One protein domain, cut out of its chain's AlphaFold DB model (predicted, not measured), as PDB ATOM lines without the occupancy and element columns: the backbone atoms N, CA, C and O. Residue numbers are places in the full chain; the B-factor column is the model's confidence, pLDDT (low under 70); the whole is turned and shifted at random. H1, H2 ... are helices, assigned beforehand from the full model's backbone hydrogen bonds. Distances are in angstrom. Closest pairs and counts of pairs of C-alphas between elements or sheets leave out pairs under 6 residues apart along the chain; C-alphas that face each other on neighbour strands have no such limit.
ATOM      1  N   LEU A  17     154.866 248.051 245.109       87.62
ATOM      2  CA  LEU A  17     155.375 247.093 246.089       87.62
ATOM      3  C   LEU A  17     155.644 245.764 245.382       87.62
ATOM      4  O   LEU A  17     154.700 245.020 245.110       87.62
ATOM      5  N   THR A  18     156.902 245.485 245.055       89.62
ATOM      6  CA  THR A  18     157.299 244.214 244.431       89.62
ATOM      7  C   THR A  18     157.317 243.082 245.455       89.62
ATOM      8  O   THR A  18     157.388 243.322 246.666       89.62
ATOM      9  N   ASP A  19     157.245 241.842 244.981       90.56
ATOM     10  CA  ASP A  19     157.250 240.678 245.869       90.56
ATOM     11  C   ASP A  19     158.597 240.507 246.580       90.56
ATOM     12  O   ASP A  19     158.618 240.102 247.740       90.56
ATOM     13  N   GLU A  20     159.710 240.912 245.963       89.81
ATOM     14  CA  GLU A  20     161.043 240.887 246.581       89.81
ATOM     15  C   GLU A  20     161.136 241.874 247.747       89.81
ATOM     16  O   GLU A  20     161.685 241.551 248.804       89.81
ATOM     17  N   TYR A  21     160.569 243.076 247.578       90.81
ATOM     18  CA  TYR A  21     160.495 244.064 248.651       90.81
ATOM     19  C   TYR A  21     159.668 243.528 249.821       90.81
ATOM     20  O   TYR A  21     160.114 243.577 250.970       90.81
ATOM     21  N   ILE A  22     158.488 242.969 249.526       93.25
ATOM     22  CA  ILE A  22     157.622 242.364 250.540       93.25
ATOM     23  C   ILE A  22     158.373 241.229 251.242       93.25
ATOM     24  O   ILE A  22     158.498 241.262 252.461       93.25
ATOM     25  N   ALA A  23     158.950 240.277 250.509       92.75
ATOM     26  CA  ALA A  23     159.691 239.158 251.085       92.75
ATOM     27  C   ALA A  23     160.848 239.621 251.987       92.75
ATOM     28  O   ALA A  23     161.050 239.056 253.062       92.75
ATOM     29  N   CYS A  24     161.561 240.690 251.615       91.44
ATOM     30  CA  CYS A  24     162.606 241.254 252.466       91.44
ATOM     31  C   CYS A  24     162.063 241.795 253.795       91.44
ATOM     32  O   CYS A  24     162.690 241.577 254.834       91.44
ATOM     33  N   CYS A  25     160.895 242.445 253.798       91.50
ATOM     34  CA  CYS A  25     160.253 242.910 255.032       91.50
ATOM     35  C   CYS A  25     159.813 241.759 255.953       91.50
ATOM     36  O   CYS A  25     159.717 241.950 257.163       91.50
ATOM     37  N   PHE A  26     159.571 240.573 255.394       93.00
ATOM     38  CA  PHE A  26     159.271 239.352 256.146       93.00
ATOM     39  C   PHE A  26     160.530 238.575 256.566       93.00
ATOM     40  O   PHE A  26     160.418 237.561 257.263       93.00
ATOM     41  N   GLY A  27     161.727 239.034 256.187       88.31
ATOM     42  CA  GLY A  27     162.989 238.380 256.521       88.31
ATOM     43  C   GLY A  27     163.120 238.110 258.024       88.31
ATOM     44  O   GLY A  27     162.906 239.000 258.844       88.31
ATOM     45  N   ASN A  28     163.487 236.874 258.381       85.25
ATOM     46  CA  ASN A  28     163.595 236.373 259.762       85.25
ATOM     47  C   ASN A  28     162.267 236.222 260.529       85.25
ATOM     48  O   ASN A  28     162.273 236.130 261.756       85.25
ATOM     49  N   THR A  29     161.129 236.169 259.836       91.19
ATOM     50  CA  THR A  29     159.836 235.813 260.443       91.19
ATOM     51  C   THR A  29     159.374 234.439 259.962       91.19
ATOM     52  O   THR A  29     159.692 234.027 258.850       91.19
ATOM     53  N   ASN A  30     158.622 233.716 260.796       90.88
ATOM     54  CA  ASN A  30     158.012 232.443 260.419       90.88
ATOM     55  C   ASN A  30     156.488 232.551 260.519       90.88
ATOM     56  O   ASN A  30     155.931 232.594 261.615       90.88
ATOM     57  N   PHE A  31     155.827 232.601 259.363       91.19
ATOM     58  CA  PHE A  31     154.367 232.603 259.243       91.19
ATOM     59  C   PHE A  31     153.802 231.243 258.798       91.19
ATOM     60  O   PHE A  31     152.599 231.136 258.572       91.19
ATOM     61  N   GLY A  32     154.650 230.215 258.639       92.00
ATOM     62  CA  GLY A  32     154.252 228.892 258.139       92.00
ATOM     63  C   GLY A  32     153.794 228.868 256.673       92.00
ATOM     64  O   GLY A  32     153.218 227.879 256.234       92.00
ATOM     65  N   ARG A  33     154.011 229.960 255.929       90.94
ATOM     66  CA  ARG A  33     153.592 230.170 254.534       90.94
ATOM     67  C   ARG A  33     154.470 231.233 253.868       90.94
ATOM     68  O   ARG A  33     155.068 232.047 254.572       90.94
ATOM     69  N   THR A  34     154.528 231.232 252.537       91.19
ATOM     70  CA  THR A  34     155.383 232.127 251.727       91.19
ATOM     71  C   THR A  34     154.604 233.067 250.805       91.19
ATOM     72  O   THR A  34     155.201 233.902 250.132       91.19
ATOM     73  N   ASP A  35     153.272 233.002 250.800       93.00
ATOM     74  CA  ASP A  35     152.376 233.903 250.064       93.00
ATOM     75  C   ASP A  35     152.248 235.269 250.772       93.00
ATOM     76  O   ASP A  35     151.162 235.736 251.133       93.00
ATOM     77  N   TYR A  36     153.389 235.926 251.002       95.44
ATOM     78  CA  TYR A  36     153.494 237.127 251.834       95.44
ATOM     79  C   TYR A  36     152.636 238.286 251.333       95.44
ATOM     80  O   TYR A  36     152.058 239.004 252.147       95.44
ATOM     81  N   ARG A  37     152.495 238.449 250.012       95.06
ATOM     82  CA  ARG A  37     151.636 239.485 249.427       95.06
ATOM     83  C   ARG A  37     150.177 239.308 249.850       95.06
ATOM     84  O   ARG A  37     149.571 240.253 250.350       95.06
ATOM     85  N   ASN A  38     149.648 238.091 249.733       94.44
ATOM     86  CA  ASN A  38     148.278 237.763 250.129       94.44
ATOM     87  C   ASN A  38     148.091 237.863 251.645       94.44
ATOM     88  O   ASN A  38     147.101 238.425 252.114       94.44
ATOM     89  N   LEU A  39     149.060 237.375 252.425       96.12
ATOM     90  CA  LEU A  39     149.059 237.504 253.885       96.12
ATOM     91  C   LEU A  39     149.000 238.973 254.325       96.12
ATOM     92  O   LEU A  39     148.230 239.339 255.222       96.12
ATOM     93  N   LEU A  40     149.803 239.818 253.681       96.69
ATOM     94  CA  LEU A  40     149.868 241.245 253.946       96.69
ATOM     95  C   LEU A  40     148.567 241.939 253.533       96.69
ATOM     96  O   LEU A  40     148.001 242.676 254.336       96.69
ATOM     97  N   ALA A  41     148.049 241.658 252.334       96.19
ATOM     98  CA  ALA A  41     146.799 242.231 251.835       96.19
ATOM     99  C   ALA A  41     145.613 241.865 252.737       96.19
ATOM    100  O   ALA A  41     144.836 242.735 253.130       96.19
ATOM    101  N   HIS A  42     145.510 240.600 253.145       96.94
ATOM    102  CA  HIS A  42     144.498 240.148 254.098       96.94
ATOM    103  C   HIS A  42     144.624 240.893 255.437       96.94
ATOM    104  O   HIS A  42     143.631 241.341 256.006       96.94
ATOM    105  N   SER A  43     145.843 241.083 255.938       97.69
ATOM    106  CA  SER A  43     146.073 241.760 257.222       97.69
ATOM    107  C   SER A  43     145.741 243.255 257.181       97.69
ATOM    108  O   SER A  43     145.181 243.777 258.148       97.69
ATOM    109  N   VAL A  44     146.023 243.935 256.064       97.75
ATOM    110  CA  VAL A  44     145.618 245.335 255.849       97.75
ATOM    111  C   VAL A  44     144.095 245.438 255.746       97.75
ATOM    112  O   VAL A  44     143.511 246.347 256.334       97.75
ATOM    113  N   LEU A  45     143.440 244.485 255.071       97.56
ATOM    114  CA  LEU A  45     141.979 244.426 254.979       97.56
ATOM    115  C   LEU A  45     141.343 244.240 256.360       97.56
ATOM    116  O   LEU A  45     140.434 244.979 256.722       97.56
ATOM    117  N   LYS A  46     141.877 243.328 257.178       97.62
ATOM    118  CA  LYS A  46     141.426 243.150 258.563       97.62
ATOM    119  C   LYS A  46     141.485 244.447 259.358       97.62
ATOM    120  O   LYS A  46     140.520 244.774 260.039       97.62
ATOM    121  N   LYS A  47     142.575 245.210 259.238       97.56
ATOM    122  CA  LYS A  47     142.698 246.521 259.893       97.56
ATOM    123  C   LYS A  47     141.739 247.567 259.325       97.56
ATOM    124  O   LYS A  47     141.281 248.424 260.071       97.56
ATOM    125  N   ALA A  48     141.390 247.491 258.042       96.44
ATOM    126  CA  ALA A  48     140.330 248.320 257.463       96.44
ATOM    127  C   ALA A  48     138.954 248.032 258.088       96.44
ATOM    128  O   ALA A  48     138.131 248.937 258.187       96.44
ATOM    129  N   CYS A  49     138.729 246.791 258.525       96.44
ATOM    130  CA  CYS A  49     137.515 246.328 259.197       96.44
ATOM    131  C   CYS A  49     137.610 246.359 260.734       96.44
ATOM    132  O   CYS A  49     136.828 245.679 261.390       96.44
ATOM    133  N   ASP A  50     138.587 247.075 261.301       94.69
ATOM    134  CA  ASP A  50     138.831 247.167 262.752       94.69
ATOM    135  C   ASP A  50     139.038 245.804 263.454       94.69
ATOM    136  O   ASP A  50     138.737 245.598 264.627       94.69
ATOM    137  N   SER A  51     139.572 244.824 262.717       95.69
ATOM    138  CA  SER A  51     139.835 243.475 263.219       95.69
ATOM    139  C   SER A  51     141.268 243.317 263.743       95.69
ATOM    140  O   SER A  51     142.235 243.895 263.231       95.69
ATOM    141  N   HIS A  52     141.426 242.465 264.758       93.50
ATOM    142  CA  HIS A  52     142.713 242.172 265.383       93.50
ATOM    143  C   HIS A  52     143.664 241.397 264.451       93.50
ATOM    144  O   HIS A  52     143.282 240.407 263.821       93.50
ATOM    145  N   CYS A  53     144.945 241.777 264.446       95.50
ATOM    146  CA  CYS A  53     146.032 241.080 263.752       95.50
ATOM    147  C   CYS A  53     147.193 240.821 264.717       95.50
ATOM    148  O   CYS A  53     147.406 241.592 265.646       95.50
ATOM    149  N   GLY A  54     147.972 239.765 264.466       95.62
ATOM    150  CA  GLY A  54     149.145 239.443 265.282       95.62
ATOM    151  C   GLY A  54     150.193 240.565 265.303       95.62
ATOM    152  O   GLY A  54     150.273 241.387 264.384       95.62
ATOM    153  N   HIS A  55     151.024 240.580 266.346       95.50
ATOM    154  CA  HIS A  55     152.011 241.639 266.568       95.50
ATOM    155  C   HIS A  55     153.019 241.762 265.415       95.50
ATOM    156  O   HIS A  55     153.196 242.848 264.869       95.50
ATOM    157  N   THR A  56     153.615 240.647 264.980       96.62
ATOM    158  CA  THR A  56     154.648 240.631 263.931       96.62
ATOM    159  C   THR A  56     154.161 241.253 262.620       96.62
ATOM    160  O   THR A  56     154.798 242.165 262.099       96.62
ATOM    161  N   ILE A  57     152.996 240.831 262.110       97.19
ATOM    162  CA  ILE A  57     152.441 241.379 260.862       97.19
ATOM    163  C   ILE A  57     152.015 242.843 261.021       97.19
ATOM    164  O   ILE A  57     152.173 243.642 260.101       97.19
ATOM    165  N   THR A  58     151.544 243.228 262.210       97.56
ATOM    166  CA  THR A  58     151.206 244.620 262.527       97.56
ATOM    167  C   THR A  58     152.449 245.511 262.498       97.56
ATOM    168  O   THR A  58     152.416 246.592 261.906       97.56
ATOM    169  N   CYS A  59     153.571 245.048 263.052       96.31
ATOM    170  CA  CYS A  59     154.855 245.745 262.982       96.31
ATOM    171  C   CYS A  59     155.350 245.897 261.538       96.31
ATOM    172  O   CYS A  59     155.724 247.006 261.153       96.31
ATOM    173  N   ILE A  60     155.262 244.842 260.723       96.19
ATOM    174  CA  ILE A  60     155.612 244.895 259.293       96.19
ATOM    175  C   ILE A  60     154.744 245.933 258.560       96.19
ATOM    176  O   ILE A  60     155.276 246.828 257.902       96.19
ATOM    177  N   MET A  61     153.416 245.902 258.736       97.31
ATOM    178  CA  MET A  61     152.509 246.878 258.111       97.31
ATOM    179  C   MET A  61     152.822 248.327 258.528       97.31
ATOM    180  O   MET A  61     152.743 249.237 257.700       97.31
ATOM    181  N   LYS A  62     153.204 248.560 259.794       96.62
ATOM    182  CA  LYS A  62     153.632 249.884 260.288       96.62
ATOM    183  C   LYS A  62     154.972 250.322 259.694       96.62
ATOM    184  O   LYS A  62     155.116 251.496 259.347       96.62
ATOM    185  N   GLN A  63     155.938 249.411 259.569       94.06
ATOM    186  CA  GLN A  63     157.255 249.679 258.973       94.06
ATOM    187  C   GLN A  63     157.134 250.039 257.490       94.06
ATOM    188  O   GLN A  63     157.690 251.047 257.052       94.06
ATOM    189  N   MET A  64     156.316 249.289 256.752       94.62
ATOM    190  CA  MET A  64     155.986 249.571 255.353       94.62
ATOM    191  C   MET A  64     155.057 250.785 255.195       94.62
ATOM    192  O   MET A  64     154.867 251.296 254.098       94.62
ATOM    193  N   GLY A  65     154.457 251.282 256.278       95.44
ATOM    194  CA  GLY A  65     153.560 252.434 256.233       95.44
ATOM    195  C   GLY A  65     152.201 252.160 255.593       95.44
ATOM    196  O   GLY A  65     151.549 253.114 255.161       95.44
ATOM    197  N   LEU A  66     151.774 250.897 255.552       96.94
ATOM    198  CA  LEU A  66     150.457 250.469 255.072       96.94
ATOM    199  C   LEU A  66     149.347 250.833 256.061       96.94
ATOM    200  O   LEU A  66     148.225 251.113 255.649       96.94
ATOM    201  N   ILE A  67     149.675 250.902 257.352       97.94
ATOM    202  CA  ILE A  67     148.783 251.382 258.411       97.94
ATOM    203  C   ILE A  67     149.426 252.527 259.202       97.94
ATOM    204  O   ILE A  67     150.644 252.734 259.170       97.94
ATOM    205  N   THR A  68     148.604 253.302 259.905       97.06
ATOM    206  CA  THR A  68     149.076 254.344 260.823       97.06
ATOM    207  C   THR A  68     149.721 253.719 262.064       97.06
ATOM    208  O   THR A  68     149.392 252.607 262.472       97.06
ATOM    209  N   ARG A  69     150.682 254.419 262.682       94.94
ATOM    210  CA  ARG A  69     151.439 253.866 263.821       94.94
ATOM    211  C   ARG A  69     150.614 253.750 265.104       94.94
ATOM    212  O   ARG A  69     150.846 252.817 265.869       94.94
ATOM    213  N   VAL A  70     149.700 254.699 265.313       93.62
ATOM    214  CA  VAL A  70     148.931 254.859 266.556       93.62
ATOM    215  C   VAL A  70     147.568 254.190 266.435       93.62
ATOM    216  O   VAL A  70     147.298 253.245 267.158       93.62
ATOM    217  N   ALA A  71     146.743 254.630 265.483       95.25
ATOM    218  CA  ALA A  71     145.381 254.126 265.317       95.25
ATOM    219  C   ALA A  71     145.300 252.796 264.545       95.25
ATOM    220  O   ALA A  71     144.227 252.232 264.418       95.25
ATOM    221  N   GLU A  72     146.409 252.320 263.971       96.69
ATOM    222  CA  GLU A  72     146.493 251.075 263.187       96.69
ATOM    223  C   GLU A  72     145.538 250.973 261.986       96.69
ATOM    224  O   GLU A  72     145.409 249.912 261.383       96.69
ATOM    225  N   VAL A  73     144.943 252.092 261.571       97.06
ATOM    226  CA  VAL A  73     144.074 252.173 260.390       97.06
ATOM    227  C   VAL A  73     144.874 252.247 259.079       97.06
ATOM    228  O   VAL A  73     145.966 252.831 259.078       97.06
ATOM    229  N   PRO A  74     144.355 251.731 257.945       97.69
ATOM    230  CA  PRO A  74     145.022 251.811 256.644       97.69
ATOM    231  C   PRO A  74     145.341 253.240 256.188       97.69
ATOM    232  O   PRO A  74     144.487 254.130 256.196       97.69
ATOM    233  N   THR A  75     146.572 253.449 255.718       96.88
ATOM    234  CA  THR A  75     146.993 254.695 255.059       96.88
ATOM    235  C   THR A  75     146.503 254.737 253.611       96.88
ATOM    236  O   THR A  75     145.965 253.761 253.088       96.88
ATOM    237  N   LYS A  76     146.734 255.855 252.910       95.38
ATOM    238  CA  LYS A  76     146.451 255.944 251.469       95.38
ATOM    239  C   LYS A  76     147.223 254.880 250.665       95.38
ATOM    240  O   LYS A  76     146.645 254.279 249.769       95.38
ATOM    241  N   LEU A  77     148.476 254.598 251.042       95.12
ATOM    242  CA  LEU A  77     149.263 253.504 250.462       95.12
ATOM    243  C   LEU A  77     148.642 252.137 250.779       95.12
ATOM    244  O   LEU A  77     148.500 251.321 249.878       95.12
ATOM    245  N   GLY A  78     148.233 251.890 252.029       95.56
ATOM    246  CA  GLY A  78     147.573 250.633 252.403       95.56
ATOM    247  C   GLY A  78     146.293 250.380 251.609       95.56
ATOM    248  O   GLY A  78     146.071 249.272 251.134       95.56
ATOM    249  N   LYS A  79     145.483 251.422 251.398       95.06
ATOM    250  CA  LYS A  79     144.279 251.350 250.556       95.06
ATOM    251  C   LYS A  79     144.618 251.063 249.091       95.06
ATOM    252  O   LYS A  79     143.984 250.198 248.500       95.06
ATOM    253  N   GLN A  80     145.625 251.734 248.526       93.31
ATOM    254  CA  GLN A  80     146.074 251.460 247.156       93.31
ATOM    255  C   GLN A  80     146.573 250.018 247.008       93.31
ATOM    256  O   GLN A  80     146.196 249.335 246.065       93.31
ATOM    257  N   PHE A  81     147.338 249.528 247.983       93.81
ATOM    258  CA  PHE A  81     147.821 248.152 247.999       93.81
ATOM    259  C   PHE A  81     146.673 247.129 247.999       93.81
ATOM    260  O   PHE A  81     146.747 246.136 247.280       93.81
ATOM    261  N   LEU A  82     145.588 247.379 248.747       94.12
ATOM    262  CA  LEU A  82     144.383 246.541 248.692       94.12
ATOM    263  C   LEU A  82     143.734 246.548 247.304       94.12
ATOM    264  O   LEU A  82     143.326 245.494 246.821       94.12
ATOM    265  N   ILE A  83     143.647 247.717 246.663       91.38
ATOM    266  CA  ILE A  83     143.098 247.851 245.307       91.38
ATOM    267  C   ILE A  83     143.940 247.043 244.317       91.38
ATOM    268  O   ILE A  83     143.391 246.241 243.564       91.38
ATOM    269  N   ASP A  84     145.262 247.195 244.368       89.00
ATOM    270  CA  ASP A  84     146.181 246.485 243.479       89.00
ATOM    271  C   ASP A  84     146.122 244.960 243.675       89.00
ATOM    272  O   ASP A  84     146.286 244.224 242.709       89.00
ATOM    273  N   CYS A  85     145.866 244.477 244.897       89.81
ATOM    274  CA  CYS A  85     145.783 243.038 245.174       89.81
ATOM    275  C   CYS A  85     144.424 242.414 244.824       89.81
ATOM    276  O   CYS A  85     144.397 241.277 244.365       89.81
ATOM    277  N   TYR A  86     143.305 243.109 245.066       88.75
ATOM    278  CA  TYR A  86     141.963 242.509 244.953       88.75
ATOM    279  C   TYR A  86     141.165 242.954 243.727       88.75
ATOM    280  O   TYR A  86     140.320 242.202 243.254       88.75
ATOM    281  N   TYR A  87     141.400 244.165 243.221       80.75
ATOM    282  CA  TYR A  87     140.588 244.764 242.154       80.75
ATOM    283  C   TYR A  87     141.345 244.919 240.835       80.75
ATOM    284  O   TYR A  87     140.734 245.215 239.813       80.75
ATOM    285  N   ARG A  88     142.667 244.723 240.845       65.69
ATOM    286  CA  ARG A  88     143.528 244.814 239.659       65.69
ATOM    287  C   ARG A  88     144.019 243.448 239.168       65.69
ATOM    288  O   ARG A  88     145.036 243.367 238.484       65.69
TER     289      ARG A  88
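What this domain is: This is residues 17 to 88 of the 93 residues of an uncharacterized protein of Rahnella sp. AA (UniProt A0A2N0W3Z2). Three shorter helices, H1, H3 and H4, pack at large angles on the longest, H2: H1 at its first residues, 36 to 37, H3 and H4 farther along. The printed part has 72 residues with four named helices, H1 to H4 in chain order, and no named strand: all helix. It is compact, with a radius of gyration of the C-alphas of 11.1 A, and rounded, spanning 28 by 26 by 17 A.

How they stand to each other: H1, residues 19 to 25, touches the hub H2, residues 36 to 48, closest at the C-alphas of Ala 23 and Tyr 36, 6.6 A. H3, residues 55 to 63, touches H2 about perpendicular at 90 degrees, closest at the C-alphas of Ser 43 and Ile 57, 7.3 A. H4, residues 76 to 86, touches H2 at a steep tilt of 58 degrees, opposite ways, closest at the C-alphas of Ala 41 and Leu 82, 5.9 A. H1 and H4 are apart. In H1, H2, H3 and H4 every O i to N i+4 pair is within hydrogen-bond range.

Where its parts are: H1 begins at C-alpha 19 (157.250, 240.678, 245.869); H4 ends at C-alpha 86 (141.963, 242.509, 244.953). H2 is 18.2 A long, H4 15.6 A.

The domain as a whole: The printed part has no cut. The H3 to H4 link, residues 64 to 75, is long. Residue 88 alone has pLDDT under 70.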